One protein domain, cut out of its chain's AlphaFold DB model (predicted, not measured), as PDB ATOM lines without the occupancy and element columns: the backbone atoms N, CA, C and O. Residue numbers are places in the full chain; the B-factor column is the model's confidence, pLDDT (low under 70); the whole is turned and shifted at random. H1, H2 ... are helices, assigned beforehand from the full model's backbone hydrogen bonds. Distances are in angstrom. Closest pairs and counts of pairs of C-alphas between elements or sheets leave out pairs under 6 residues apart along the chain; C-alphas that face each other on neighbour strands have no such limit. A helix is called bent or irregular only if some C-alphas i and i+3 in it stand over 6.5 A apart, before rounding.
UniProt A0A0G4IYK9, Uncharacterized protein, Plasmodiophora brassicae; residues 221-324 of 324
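AT A GLANCE: This is residues 221 to 324 of the 324 residues of an uncharacterized protein of Plasmodiophora brassicae (UniProt A0A0G4IYK9). Four helices form an up-and-down bundle, each running against the one before it, with H2 and H3 in the middle and H1 and H4 on either side of that pair. A long stretch with no named element, residues 235 to 266, makes a wide loop on the H1 side before H2 begins. The printed part has 104 residues with four named helices, H1, H2, H3 and H4 in chain order, and no named strand; the class is all helix. It is compact, with a radius of gyration of the C-alphas of 13.0 A, and spans 35 by 34 by 19 A, only just flat.

IN THESE COORDINATES: H1, residues 221 to 234, begins at C-alpha 221 (-61.406, 16.250, 38.939) and is 19.9 A long. H2, residues 267 to 281, is 20.8 A long. H3, residues 284 to 303, is the longest at 29.4 A; it is irregular, with C-alphas 285 and 288 7.8 A apart, and has a kink of 27 degrees near residue 291. H4, residues 307 to 322, is 22.7 A long and ends at C-alpha 322 (-69.657, 15.957, 61.019).

HOW THE PARTS SIT: H1 and H2 touch as a helical hairpin, closest at the C-alphas of Ser 231 and Leu 273, 6.2 A, at a shallow tilt of 34.9 degrees, only just short of steep. H1 touches H3, the same way at 14 degrees, with the C-alphas of Ala 232 and Ala 293 4.3 A apart. H2 and H3 form a hairpin at 26 degrees, their closest C-alphas, Val 281 and Arg 287, 4.5 A apart. H3 and H4 form another, closest at the C-alphas of Ala 301 and Leu 310, 5.7 A, at a steep tilt of 36 degrees, only just past shallow. H2 touches H4, the same way at 10 degrees, with the closest C-alphas, Leu 271 and Val 309, 5.9 A apart. H1 and H4 are apart. Every O i to N i+4 pair is within hydrogen-bond range in H1 and H4, against 10 of 11 in H2 and 14 of 16 in H3.

THE WHOLE: The C-alphas of Ser 263 and Ile 324, the two farthest apart, are 37.8 A from each other. The printed part has no cut. The link from H1 to H2 is long, 32 residues; the other two are tight. Mean pLDDT of the printed part is 76.8, and residues 237 to 265 and 323 to 324 are under 70.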
ATOM      1  N   ALA A 221     -60.758  15.245  38.089       86.88
ATOM      2  CA  ALA A 221     -61.406  16.250  38.939       86.88
ATOM      3  C   ALA A 221     -62.136  17.347  38.138       86.88
ATOM      4  O   ALA A 221     -63.207  17.794  38.535       86.88
ATOM      5  N   MET A 222     -61.615  17.725  36.963       86.12
ATOM      6  CA  MET A 222     -62.272  18.683  36.065       86.12
ATOM      7  C   MET A 222     -63.679  18.226  35.642       86.12
ATOM      8  O   MET A 222     -64.604  19.032  35.596       86.12
ATOM      9  N   ALA A 223     -63.869  16.934  35.364       88.50
ATOM     10  CA  ALA A 223     -65.169  16.394  34.980       88.50
ATOM     11  C   ALA A 223     -66.167  16.441  36.148       88.50
ATOM     12  O   ALA A 223     -67.335  16.783  35.959       88.50
ATOM     13  N   VAL A 224     -65.691  16.142  37.360       90.19
ATOM     14  CA  VAL A 224     -66.479  16.214  38.600       90.19
ATOM     15  C   VAL A 224     -66.856  17.663  38.925       90.19
ATOM     16  O   VAL A 224     -68.008  17.941  39.256       90.19
ATOM     17  N   ALA A 225     -65.932  18.609  38.747       87.81
ATOM     18  CA  ALA A 225     -66.206  20.037  38.892       87.81
ATOM     19  C   ALA A 225     -67.263  20.517  37.880       87.81
ATOM     20  O   ALA A 225     -68.248  21.137  38.277       87.81
ATOM     21  N   ASN A 226     -67.133  20.146  36.599       87.00
ATOM     22  CA  ASN A 226     -68.131  20.457  35.566       87.00
ATOM     23  C   ASN A 226     -69.515  19.881  35.906       87.00
ATOM     24  O   ASN A 226     -70.536  20.516  35.646       87.00
ATOM     25  N   TYR A 227     -69.565  18.691  36.509       90.88
ATOM     26  CA  TYR A 227     -70.808  18.101  37.002       90.88
ATOM     27  C   TYR A 227     -71.431  18.914  38.147       90.88
ATOM     28  O   TYR A 227     -72.644  19.140  38.150       90.88
ATOM     29  N   CYS A 228     -70.627  19.396  39.098       89.56
ATOM     30  CA  CYS A 228     -71.108  20.254  40.185       89.56
ATOM     31  C   CYS A 228     -71.660  21.580  39.642       89.56
ATOM     32  O   CYS A 228     -72.759  21.990  40.010       89.56
ATOM     33  N   ILE A 229     -70.947  22.204  38.699       85.88
ATOM     34  CA  ILE A 229     -71.373  23.447  38.039       85.88
ATOM     35  C   ILE A 229     -72.681  23.233  37.269       85.88
ATOM     36  O   ILE A 229     -73.617  24.017  37.420       85.88
ATOM     37  N   LEU A 230     -72.785  22.149  36.488       87.38
ATOM     38  CA  LEU A 230     -74.035  21.765  35.828       87.38
ATOM     39  C   LEU A 230     -75.174  21.635  36.846       87.38
ATOM     40  O   LEU A 230     -76.259  22.164  36.619       87.38
ATOM     41  N   SER A 231     -74.928  20.944  37.962       88.50
ATOM     42  CA  SER A 231     -75.934  20.703  39.000       88.50
ATOM     43  C   SER A 231     -76.443  22.013  39.600       88.50
ATOM     44  O   SER A 231     -77.654  22.218  39.669       88.50
ATOM     45  N   ALA A 232     -75.541  22.934  39.948       85.12
ATOM     46  CA  ALA A 232     -75.902  24.257  40.451       85.12
ATOM     47  C   ALA A 232     -76.732  25.051  39.425       85.12
ATOM     48  O   ALA A 232     -77.775  25.621  39.759       85.12
ATOM     49  N   ARG A 233     -76.330  25.024  38.148       80.94
ATOM     50  CA  ARG A 233     -77.033  25.721  37.059       80.94
ATOM     51  C   ARG A 233     -78.419  25.145  36.786       80.94
ATOM     52  O   ARG A 233     -79.364  25.908  36.628       80.94
ATOM     53  N   LEU A 234     -78.586  23.821  36.813       81.12
ATOM     54  CA  LEU A 234     -79.903  23.169  36.737       81.12
ATOM     55  C   LEU A 234     -80.804  23.489  37.941       81.12
ATOM     56  O   LEU A 234     -82.010  23.223  37.904       81.12
ATOM     57  N   CYS A 235     -80.240  24.050  39.012       77.88
ATOM     58  CA  CYS A 235     -80.990  24.523  40.169       77.88
ATOM     59  C   CYS A 235     -81.330  26.020  40.117       77.88
ATOM     60  O   CYS A 235     -82.048  26.513  40.987       77.88
ATOM     61  N   GLY A 236     -80.864  26.724  39.082       72.50
ATOM     62  CA  GLY A 236     -81.056  28.161  38.916       72.50
ATOM     63  C   GLY A 236     -80.068  29.009  39.715       72.50
ATOM     64  O   GLY A 236     -80.343  30.185  39.933       72.50
ATOM     65  N   ALA A 237     -78.944  28.438  40.167       69.25
ATOM     66  CA  ALA A 237     -77.875  29.224  40.773       69.25
ATOM     67  C   ALA A 237     -77.251  30.163  39.731       69.25
ATOM     68  O   ALA A 237     -76.956  29.747  38.605       69.25
ATOM     69  N   VAL A 238     -77.056  31.426  40.111       62.31
ATOM     70  CA  VAL A 238     -76.467  32.446  39.240       62.31
ATOM     71  C   VAL A 238     -74.942  32.260  39.223       62.31
ATOM     72  O   VAL A 238     -74.347  32.023  40.275       62.31
ATOM     73  N   PRO A 239     -74.281  32.369  38.055       57.72
ATOM     74  CA  PRO A 239     -72.830  32.194  37.935       57.72
ATOM     75  C   PRO A 239     -71.990  33.162  38.790       57.72
ATOM     76  O   PRO A 239     -70.835  32.865  39.064       57.72
ATOM     77  N   SER A 240     -72.555  34.277  39.275       56.91
ATOM     78  CA  SER A 240     -71.870  35.213  40.183       56.91
ATOM     79  C   SER A 240     -71.464  34.604  41.526       56.91
ATOM     80  O   SER A 240     -70.564  35.133  42.176       56.91
ATOM     81  N   ASP A 241     -72.114  33.511  41.936       56.22
ATOM     82  CA  ASP A 241     -71.948  32.918  43.265       56.22
ATOM     83  C   ASP A 241     -71.053  31.660  43.238       56.22
ATOM     84  O   ASP A 241     -70.782  31.059  44.280       56.22
ATOM     85  N   VAL A 242     -70.579  31.252  42.052       60.78
ATOM     86  CA  VAL A 242     -69.700  30.086  41.886       60.78
ATOM     87  C   VAL A 242     -68.293  30.427  42.406       60.78
ATOM     88  O   VAL A 242     -67.741  31.470  42.048       60.78
ATOM     89  N   PRO A 243     -67.658  29.565  43.225       58.75
ATOM     90  CA  PRO A 243     -66.298  29.800  43.701       58.75
ATOM     91  C   PRO A 243     -65.308  29.983  42.537       58.75
ATOM     92  O   PRO A 243     -65.183  29.109  41.677       58.75
ATOM     93  N   SER A 244     -64.555  31.091  42.545       54.62
ATOM     94  CA  SER A 244     -63.599  31.485  41.490       54.62
ATOM     95  C   SER A 244     -62.545  30.421  41.148       54.62
ATOM     96  O   SER A 244     -61.988  30.454  40.053       54.62
ATOM     97  N   GLU A 245     -62.249  29.490  42.057       50.03
ATOM     98  CA  GLU A 245     -61.267  28.416  41.848       50.03
ATOM     99  C   GLU A 245     -61.775  27.311  40.904       50.03
ATOM    100  O   GLU A 245     -60.979  26.585  40.315       50.03
ATOM    101  N   ALA A 246     -63.093  27.212  40.710       47.28
ATOM    102  CA  ALA A 246     -63.733  26.217  39.850       47.28
ATOM    103  C   ALA A 246     -64.227  26.776  38.515       47.28
ATOM    104  O   ALA A 246     -64.745  26.025  37.688       47.28
ATOM    105  N   ALA A 247     -64.029  28.075  38.277       46.12
ATOM    106  CA  ALA A 247     -64.382  28.782  37.048       46.12
ATOM    107  C   ALA A 247     -63.464  28.406  35.862       46.12
ATOM    108  O   ALA A 247     -63.044  29.253  35.071       46.12
ATOM    109  N   ILE A 248     -63.128  27.122  35.714       46.84
ATOM    110  CA  ILE A 248     -62.370  26.610  34.578       46.84
ATOM    111  C   ILE A 248     -63.312  26.583  33.365       46.84
ATOM    112  O   ILE A 248     -64.090  25.657  33.152       46.84
ATOM    113  N   GLY A 249     -63.264  27.655  32.572       50.16
ATOM    114  CA  GLY A 249     -63.753  27.727  31.187       50.16
ATOM    115  C   GLY A 249     -65.270  27.807  30.967       50.16
ATOM    116  O   GLY A 249     -65.697  28.229  29.896       50.16
ATOM    117  N   TRP A 250     -66.101  27.454  31.950       52.03
ATOM    118  CA  TRP A 250     -67.565  27.435  31.797       52.03
ATOM    119  C   TRP A 250     -68.261  28.785  32.034       52.03
ATOM    120  O   TRP A 250     -69.407  28.951  31.601       52.03
ATOM    121  N   ASP A 251     -67.615  29.731  32.722       47.94
ATOM    122  CA  ASP A 251     -68.270  30.945  33.244       47.94
ATOM    123  C   ASP A 251     -68.179  32.182  32.346       47.94
ATOM    124  O   ASP A 251     -69.085  33.006  32.349       47.94
ATOM    125  N   ALA A 252     -67.141  32.324  31.522       43.53
ATOM    126  CA  ALA A 252     -66.897  33.608  30.859       43.53
ATOM    127  C   ALA A 252     -67.748  33.870  29.597       43.53
ATOM    128  O   ALA A 252     -67.740  34.992  29.096       43.53
ATOM    129  N   ARG A 253     -68.436  32.863  29.025       46.50
ATOM    130  CA  ARG A 253     -69.095  33.009  27.702       46.50
ATOM    131  C   ARG A 253     -70.517  32.465  27.571       46.50
ATOM    132  O   ARG A 253     -71.185  32.827  26.609       46.50
ATOM    133  N   ILE A 254     -71.019  31.663  28.516       49.22
ATOM    134  CA  ILE A 254     -72.447  31.286  28.560       49.22
ATOM    135  C   ILE A 254     -73.227  32.372  29.321       49.22
ATOM    136  O   ILE A 254     -73.906  32.092  30.308       49.22
ATOM    137  N   GLY A 255     -73.052  33.630  28.907       44.22
ATOM    138  CA  GLY A 255     -73.724  34.777  29.512       44.22
ATOM    139  C   GLY A 255     -75.242  34.598  29.501       44.22
ATOM    140  O   GLY A 255     -75.804  34.145  28.502       44.22
ATOM    141  N   ASP A 256     -75.868  34.912  30.636       47.47
ATOM    142  CA  ASP A 256     -77.302  35.154  30.861       47.47
ATOM    143  C   ASP A 256     -78.309  34.112  30.345       47.47
ATOM    144  O   ASP A 256     -79.517  34.345  30.368       47.47
ATOM    145  N   CYS A 257     -77.854  32.934  29.922       48.09
ATOM    146  CA  CYS A 257     -78.729  31.853  29.484       48.09
ATOM    147  C   CYS A 257     -79.347  31.148  30.697       48.09
ATOM    148  O   CYS A 257     -79.003  30.015  31.035       48.09
ATOM    149  N   THR A 258     -80.275  31.830  31.363       50.91
ATOM    150  CA  THR A 258     -81.172  31.213  32.330       50.91
ATOM    151  C   THR A 258     -82.165  30.363  31.550       50.91
ATOM    152  O   THR A 258     -83.115  30.875  30.957       50.91
ATOM    153  N   LEU A 259     -81.937  29.051  31.524       56.38
ATOM    154  CA  LEU A 259     -82.994  28.104  31.187       56.38
ATOM    155  C   LEU A 259     -84.232  28.470  32.029       56.38
ATOM    156  O   LEU A 259     -84.107  28.739  33.226       56.38
ATOM    157  N   SER A 260     -85.431  28.444  31.442       52.88
ATOM    158  CA  SER A 260     -86.665  28.394  32.240       52.88
ATOM    159  C   SER A 260     -86.738  27.012  32.907       52.88
ATOM    160  O   SER A 260     -87.331  26.061  32.396       52.88
ATOM    161  N   ILE A 261     -85.981  26.864  33.996       52.25
ATOM    162  CA  ILE A 261     -85.654  25.601  34.682       52.25
ATOM    163  C   ILE A 261     -86.889  24.949  35.305       52.25
ATOM    164  O   ILE A 261     -86.897  23.734  35.518       52.25
ATOM    165  N   GLU A 262     -87.955  25.719  35.539       52.66
ATOM    166  CA  GLU A 262     -89.230  25.205  36.050       52.66
ATOM    167  C   GLU A 262     -89.824  24.117  35.142       52.66
ATOM    168  O   GLU A 262     -90.462  23.189  35.631       52.66
ATOM    169  N   SER A 263     -89.536  24.152  33.835       52.88
ATOM    170  CA  SER A 263     -90.041  23.169  32.868       52.88
ATOM    171  C   SER A 263     -89.315  21.813  32.896       52.88
ATOM    172  O   SER A 263     -89.791  20.871  32.260       52.88
ATOM    173  N   PHE A 264     -88.161  21.695  33.566       54.91
ATOM    174  CA  PHE A 264     -87.261  20.540  33.404       54.91
ATOM    175  C   PHE A 264     -86.958  19.778  34.707       54.91
ATOM    176  O   PHE A 264     -86.260  18.764  34.693       54.91
ATOM    177  N   ALA A 265     -87.487  20.239  35.839       57.75
ATOM    178  CA  ALA A 265     -87.191  19.687  37.155       57.75
ATOM    179  C   ALA A 265     -88.105  18.500  37.499       57.75
ATOM    180  O   ALA A 265     -89.189  18.671  38.054       57.75
ATOM    181  N   THR A 266     -87.662  17.280  37.198       71.69
ATOM    182  CA  THR A 266     -88.245  16.075  37.802       71.69
ATOM    183  C   THR A 266     -87.442  15.692  39.044       71.69
ATOM    184  O   THR A 266     -86.209  15.727  39.027       71.69
ATOM    185  N   ALA A 267     -88.129  15.286  40.117       76.88
ATOM    186  CA  ALA A 267     -87.480  14.813  41.344       76.88
ATOM    187  C   ALA A 267     -86.476  13.673  41.067       76.88
ATOM    188  O   ALA A 267     -85.450  13.560  41.732       76.88
ATOM    189  N   ASP A 268     -86.725  12.870  40.028       78.31
ATOM    190  CA  ASP A 268     -85.833  11.795  39.591       78.31
ATOM    191  C   ASP A 268     -84.489  12.291  39.052       78.31
ATOM    192  O   ASP A 268     -83.468  11.639  39.274       78.31
ATOM    193  N   LEU A 269     -84.469  13.408  38.316       83.75
ATOM    194  CA  LEU A 269     -83.222  14.011  37.845       83.75
ATOM    195  C   LEU A 269     -82.467  14.632  39.021       83.75
ATOM    196  O   LEU A 269     -81.269  14.414  39.158       83.75
ATOM    197  N   GLU A 270     -83.172  15.338  39.905       88.12
ATOM    198  CA  GLU A 270     -82.590  15.961  41.098       88.12
ATOM    199  C   GLU A 270     -81.943  14.930  42.031       88.12
ATOM    200  O   GLU A 270     -80.819  15.130  42.481       88.12
ATOM    201  N   LEU A 271     -82.579  13.775  42.249       86.19
ATOM    202  CA  LEU A 271     -81.984  12.674  43.014       86.19
ATOM    203  C   LEU A 271     -80.728  12.094  42.346       86.19
ATOM    204  O   LEU A 271     -79.793  11.698  43.043       86.19
ATOM    205  N   VAL A 272     -80.677  12.049  41.010       87.56
ATOM    206  CA  VAL A 272     -79.453  11.678  40.281       87.56
ATOM    207  C   VAL A 272     -78.357  12.718  40.527       87.56
ATOM    208  O   VAL A 272     -77.220  12.320  40.766       87.56
ATOM    209  N   LEU A 273     -78.689  14.016  40.560       90.44
ATOM    210  CA  LEU A 273     -77.736  15.080  40.906       90.44
ATOM    211  C   LEU A 273     -77.155  14.895  42.317       90.44
ATOM    212  O   LEU A 273     -75.937  14.909  42.482       90.44
ATOM    213  N   VAL A 274     -78.000  14.623  43.322       90.81
ATOM    214  CA  VAL A 274     -77.537  14.378  44.705       90.81
ATOM    215  C   VAL A 274     -76.534  13.223  44.770       90.81
ATOM    216  O   VAL A 274     -75.523  13.328  45.460       90.81
ATOM    217  N   ARG A 275     -76.767  12.129  44.031       88.38
ATOM    218  CA  ARG A 275     -75.863  10.963  44.027       88.38
ATOM    219  C   ARG A 275     -74.463  11.305  43.520       88.38
ATOM    220  O   ARG A 275     -73.485  10.847  44.102       88.38
ATOM    221  N   GLY A 276     -74.357  12.094  42.451       87.50
ATOM    222  CA  GLY A 276     -73.052  12.529  41.954       87.50
ATOM    223  C   GLY A 276     -72.384  13.543  42.881       87.50
ATOM    224  O   GLY A 276     -71.175  13.464  43.095       87.50
ATOM    225  N   LEU A 277     -73.164  14.441  43.495       91.12
ATOM    226  CA  LEU A 277     -72.653  15.400  44.479       91.12
ATOM    227  C   LEU A 277     -72.110  14.709  45.734       91.12
ATOM    228  O   LEU A 277     -71.071  15.121  46.237       91.12
ATOM    229  N   ALA A 278     -72.738  13.620  46.190       90.38
ATOM    230  CA  ALA A 278     -72.234  12.828  47.313       90.38
ATOM    231  C   ALA A 278     -70.806  12.316  47.067       90.38
ATOM    232  O   ALA A 278     -69.975  12.349  47.968       90.38
ATOM    233  N   HIS A 279     -70.490  11.906  45.835       88.94
ATOM    234  CA  HIS A 279     -69.118  11.557  45.471       88.94
ATOM    235  C   HIS A 279     -68.214  12.793  45.387       88.94
ATOM    236  O   HIS A 279     -67.108  12.778  45.921       88.94
ATOM    237  N   ALA A 280     -68.679  13.875  44.757       88.62
ATOM    238  CA  ALA A 280     -67.885  15.090  44.572       88.62
ATOM    239  C   ALA A 280     -67.446  15.737  45.897       88.62
ATOM    240  O   ALA A 280     -66.348  16.278  45.977       88.62
ATOM    241  N   VAL A 281     -68.271  15.635  46.940       89.44
ATOM    242  CA  VAL A 281     -67.965  16.103  48.300       89.44
ATOM    243  C   VAL A 281     -66.771  15.367  48.918       89.44
ATOM    244  O   VAL A 281     -65.993  15.979  49.641       89.44
ATOM    245  N   THR A 282     -66.594  14.077  48.610       87.56
ATOM    246  CA  THR A 282     -65.453  13.279  49.101       87.56
ATOM    247  C   THR A 282     -64.147  13.550  48.351       87.56
ATOM    248  O   THR A 282     -63.095  13.056  48.745       87.56
ATOM    249  N   VAL A 283     -64.199  14.316  47.256       85.25
ATOM    250  CA  VAL A 283     -63.033  14.677  46.448       85.25
ATOM    251  C   VAL A 283     -62.589  16.085  46.842       85.25
ATOM    252  O   VAL A 283     -63.231  17.066  46.468       85.25
ATOM    253  N   ASP A 284     -61.464  16.195  47.555       82.50
ATOM    254  CA  ASP A 284     -60.984  17.460  48.137       82.50
ATOM    255  C   ASP A 284     -60.922  18.617  47.127       82.50
ATOM    256  O   ASP A 284     -61.356  19.729  47.421       82.50
ATOM    257  N   SER A 285     -60.464  18.355  45.898       84.31
ATOM    258  CA  SER A 285     -60.351  19.373  44.843       84.31
ATOM    259  C   SER A 285     -61.691  19.924  44.340       84.31
ATOM    260  O   SER A 285     -61.709  20.912  43.613       84.31
ATOM    261  N   CYS A 286     -62.810  19.266  44.656       84.81
ATOM    262  CA  CYS A 286     -64.147  19.631  44.183       84.81
ATOM    263  C   CYS A 286     -65.124  19.947  45.322       84.81
ATOM    264  O   CYS A 286     -66.252  20.358  45.043       84.81
ATOM    265  N   ARG A 287     -64.707  19.793  46.586       87.81
ATOM    266  CA  ARG A 287     -65.579  19.897  47.764       87.81
ATOM    267  C   ARG A 287     -66.312  21.235  47.856       87.81
ATOM    268  O   ARG A 287     -67.529  21.245  48.011       87.81
ATOM    269  N   SER A 288     -65.612  22.356  47.684       86.44
ATOM    270  CA  SER A 288     -66.209  23.704  47.758       86.44
ATOM    271  C   SER A 288     -67.309  23.927  46.708       86.44
ATOM    272  O   SER A 288     -68.360  24.498  47.000       86.44
ATOM    273  N   VAL A 289     -67.098  23.423  45.491       85.44
ATOM    274  CA  VAL A 289     -68.049  23.503  44.370       85.44
ATOM    275  C   VAL A 289     -69.234  22.573  44.586       85.44
ATOM    276  O   VAL A 289     -70.373  22.929  44.282       85.44
ATOM    277  N   ALA A 290     -68.969  21.381  45.117       88.94
ATOM    278  CA  ALA A 290     -69.993  20.402  45.434       88.94
ATOM    279  C   ALA A 290     -70.911  20.911  46.553       88.94
ATOM    280  O   ALA A 290     -72.128  20.813  46.421       88.94
ATOM    281  N   GLU A 291     -70.358  21.528  47.601       90.06
ATOM    282  CA  GLU A 291     -71.130  22.181  48.665       90.06
ATOM    283  C   GLU A 291     -71.998  23.322  48.130       90.06
ATOM    284  O   GLU A 291     -73.170  23.430  48.494       90.06
ATOM    285  N   PHE A 292     -71.454  24.159  47.244       88.25
ATOM    286  CA  PHE A 292     -72.221  25.218  46.592       88.25
ATOM    287  C   PHE A 292     -73.400  24.651  45.786       88.25
ATOM    288  O   PHE A 292     -74.546  25.068  45.973       88.25
ATOM    289  N   ALA A 293     -73.142  23.654  44.937       89.19
ATOM    290  CA  ALA A 293     -74.177  22.995  44.144       89.19
ATOM    291  C   ALA A 293     -75.226  22.292  45.019       89.19
ATOM    292  O   ALA A 293     -76.416  22.314  44.698       89.19
ATOM    293  N   LEU A 294     -74.800  21.708  46.141       91.62
ATOM    294  CA  LEU A 294     -75.673  21.052  47.105       91.62
ATOM    295  C   LEU A 294     -76.610  22.046  47.797       91.62
ATOM    296  O   LEU A 294     -77.803  21.768  47.905       91.62
ATOM    297  N   ARG A 295     -76.104  23.219  48.203       90.31
ATOM    298  CA  ARG A 295     -76.930  24.306  48.760       90.31
ATOM    299  C   ARG A 295     -77.936  24.822  47.731       90.31
ATOM    300  O   ARG A 295     -79.120  24.898  48.036       90.31
ATOM    301  N   ALA A 296     -77.505  25.061  46.491       88.19
ATOM    302  CA  ALA A 296     -78.405  25.490  45.417       88.19
ATOM    303  C   ALA A 296     -79.539  24.480  45.152       88.19
ATOM    304  O   ALA A 296     -80.695  24.862  44.946       88.19
ATOM    305  N   LEU A 297     -79.217  23.183  45.177       89.81
ATOM    306  CA  LEU A 297     -80.199  22.112  45.027       89.81
ATOM    307  C   LEU A 297     -81.142  22.024  46.231       89.81
ATOM    308  O   LEU A 297     -82.345  21.848  46.043       89.81
ATOM    309  N   HIS A 298     -80.625  22.197  47.449       90.75
ATOM    310  CA  HIS A 298     -81.422  22.240  48.673       90.75
ATOM    311  C   HIS A 298     -82.415  23.416  48.675       90.75
ATOM    312  O   HIS A 298     -83.606  23.229  48.941       90.75
ATOM    313  N   ASP A 299     -81.965  24.610  48.288       88.69
ATOM    314  CA  ASP A 299     -82.811  25.803  48.184       88.69
ATOM    315  C   ASP A 299     -83.924  25.607  47.152       88.69
ATOM    316  O   ASP A 299     -85.093  25.916  47.403       88.69
ATOM    317  N   LYS A 300     -83.593  25.036  45.988       86.75
ATOM    318  CA  LYS A 300     -84.592  24.696  44.971       86.75
ATOM    319  C   LYS A 300     -85.583  23.648  45.473       86.75
ATOM    320  O   LYS A 300     -86.786  23.826  45.287       86.75
ATOM    321  N   ALA A 301     -85.108  22.585  46.116       87.75
ATOM    322  CA  ALA A 301     -85.964  21.539  46.660       87.75
ATOM    323  C   ALA A 301     -86.912  22.085  47.742       87.75
ATOM    324  O   ALA A 301     -88.062  21.650  47.814       87.75
ATOM    325  N   THR A 302     -86.468  23.085  48.511       88.56
ATOM    326  CA  THR A 302     -87.291  23.811  49.489       88.56
ATOM    327  C   THR A 302     -88.395  24.606  48.800       88.56
ATOM    328  O   THR A 302     -89.559  24.490  49.179       88.56
ATOM    329  N   ARG A 303     -88.062  25.357  47.738       87.75
ATOM    330  CA  ARG A 303     -89.050  26.109  46.940       87.75
ATOM    331  C   ARG A 303     -90.078  25.195  46.266       87.75
ATOM    332  O   ARG A 303     -91.257  25.528  46.234       87.75
ATOM    333  N   ASN A 304     -89.635  24.040  45.773       84.62
ATOM    334  CA  ASN A 304     -90.468  23.082  45.042       84.62
ATOM    335  C   ASN A 304     -91.162  22.044  45.946       84.62
ATOM    336  O   ASN A 304     -91.904  21.206  45.437       84.62
ATOM    337  N   LEU A 305     -90.914  22.067  47.262       85.94
ATOM    338  CA  LEU A 305     -91.426  21.095  48.240       85.94
ATOM    339  C   LEU A 305     -91.123  19.625  47.873       85.94
ATOM    340  O   LEU A 305     -91.920  18.718  48.127       85.94
ATOM    341  N   SER A 306     -89.949  19.372  47.288       86.06
ATOM    342  CA  SER A 306     -89.513  18.034  46.863       86.06
ATOM    343  C   SER A 306     -88.970  17.236  48.053       86.06
ATOM    344  O   SER A 306     -87.787  17.303  48.383       86.06
ATOM    345  N   GLN A 307     -89.844  16.483  48.729       87.88
ATOM    346  CA  GLN A 307     -89.537  15.809  50.004       87.88
ATOM    347  C   GLN A 307     -88.331  14.857  49.936       87.88
ATOM    348  O   GLN A 307     -87.499  14.850  50.841       87.88
ATOM    349  N   SER A 308     -88.214  14.061  48.870       86.75
ATOM    350  CA  SER A 308     -87.123  13.090  48.712       86.75
ATOM    351  C   SER A 308     -85.771  13.769  48.493       86.75
ATOM    352  O   SER A 308     -84.765  13.343  49.058       86.75
ATOM    353  N   VAL A 309     -85.749  14.846  47.707       88.00
ATOM    354  CA  VAL A 309     -84.542  15.633  47.430       88.00
ATOM    355  C   VAL A 309     -84.138  16.432  48.667       88.00
ATOM    356  O   VAL A 309     -82.956  16.472  49.001       88.00
ATOM    357  N   LEU A 310     -85.099  17.002  49.398       90.94
ATOM    358  CA  LEU A 310     -84.846  17.672  50.676       90.94
ATOM    359  C   LEU A 310     -84.193  16.731  51.684       90.94
ATOM    360  O   LEU A 310     -83.138  17.054  52.215       90.94
ATOM    361  N   LEU A 311     -84.761  15.540  51.890       91.50
ATOM    362  CA  LEU A 311     -84.196  14.560  52.815       91.50
ATOM    363  C   LEU A 311     -82.765  14.162  52.418       91.50
ATOM    364  O   LEU A 311     -81.876  14.115  53.266       91.50
ATOM    365  N   ALA A 312     -82.535  13.901  51.128       90.44
ATOM    366  CA  ALA A 312     -81.228  13.486  50.630       90.44
ATOM    367  C   ALA A 312     -80.175  14.605  50.732       90.44
ATOM    368  O   ALA A 312     -79.037  14.349  51.122       90.44
ATOM    369  N   THR A 313     -80.551  15.846  50.407       92.69
ATOM    370  CA  THR A 313     -79.651  17.005  50.510       92.69
ATOM    371  C   THR A 313     -79.350  17.363  51.962       92.69
ATOM    372  O   THR A 313     -78.181  17.550  52.281       92.69
ATOM    373  N   SER A 314     -80.345  17.372  52.858       91.94
ATOM    374  CA  SER A 314     -80.131  17.606  54.293       91.94
ATOM    375  C   SER A 314     -79.189  16.574  54.906       91.94
ATOM    376  O   SER A 314     -78.231  16.956  55.571       91.94
ATOM    377  N   GLY A 315     -79.401  15.282  54.632       90.88
ATOM    378  CA  GLY A 315     -78.533  14.225  55.160       90.88
ATOM    379  C   GLY A 315     -77.083  14.351  54.684       90.88
ATOM    380  O   GLY A 315     -76.154  14.150  55.462       90.88
ATOM    381  N   LEU A 316     -76.873  14.742  53.422       90.31
ATOM    382  CA  LEU A 316     -75.525  14.976  52.903       90.31
ATOM    383  C   LEU A 316     -74.885  16.229  53.521       90.31
ATOM    384  O   LEU A 316     -73.717  16.188  53.890       90.31
ATOM    385  N   ILE A 317     -75.644  17.319  53.678       91.44
ATOM    386  CA  ILE A 317     -75.167  18.540  54.342       91.44
ATOM    387  C   ILE A 317     -74.747  18.229  55.784       91.44
ATOM    388  O   ILE A 317     -73.661  18.633  56.190       91.44
ATOM    389  N   GLU A 318     -75.557  17.500  56.551       89.94
ATOM    390  CA  GLU A 318     -75.224  17.107  57.928       89.94
ATOM    391  C   GLU A 318     -73.962  16.233  57.988       89.94
ATOM    392  O   GLU A 318     -73.090  16.481  58.819       89.94
ATOM    393  N   SER A 319     -73.809  15.274  57.067       87.81
ATOM    394  CA  SER A 319     -72.599  14.443  56.972       87.81
ATOM    395  C   SER A 319     -71.335  15.286  56.780       87.81
ATOM    396  O   SER A 319     -70.329  15.033  57.432       87.81
ATOM    397  N   ILE A 320     -71.393  16.321  55.937       85.75
ATOM    398  CA  ILE A 320     -70.252  17.216  55.676       85.75
ATOM    399  C   ILE A 320     -69.837  17.986  56.931       85.75
ATOM    400  O   ILE A 320     -68.646  18.213  57.140       85.75
ATOM    401  N   HIS A 321     -70.806  18.395  57.756       80.56
ATOM    402  CA  HIS A 321     -70.538  19.123  58.999       80.56
ATOM    403  C   HIS A 321     -69.920  18.230  60.082       80.56
ATOM    404  O   HIS A 321     -69.217  18.745  60.945       80.56
ATOM    405  N   HIS A 322     -70.184  16.920  60.050       77.12
ATOM    406  CA  HIS A 322     -69.657  15.957  61.019       77.12
ATOM    407  C   HIS A 322     -68.268  15.399  60.674       77.12
ATOM    408  O   HIS A 322     -67.622  14.838  61.556       77.12
ATOM    409  N   ASP A 323     -67.798  15.578  59.437       62.81
ATOM    410  CA  ASP A 323     -66.447  15.200  58.992       62.81
ATOM    411  C   ASP A 323     -65.377  16.291  59.276       62.81
ATOM    412  O   ASP A 323     -64.252  16.199  58.778       62.81
ATOM    413  N   ILE A 324     -65.716  17.332  60.055       47.16
ATOM    414  CA  ILE A 324     -64.813  18.389  60.569       47.16
ATOM    415  C   ILE A 324     -64.599  18.182  62.070       47.16
ATOM    416  O   ILE A 324     -63.430  18.274  62.513       47.16
TER     417      ILE A 324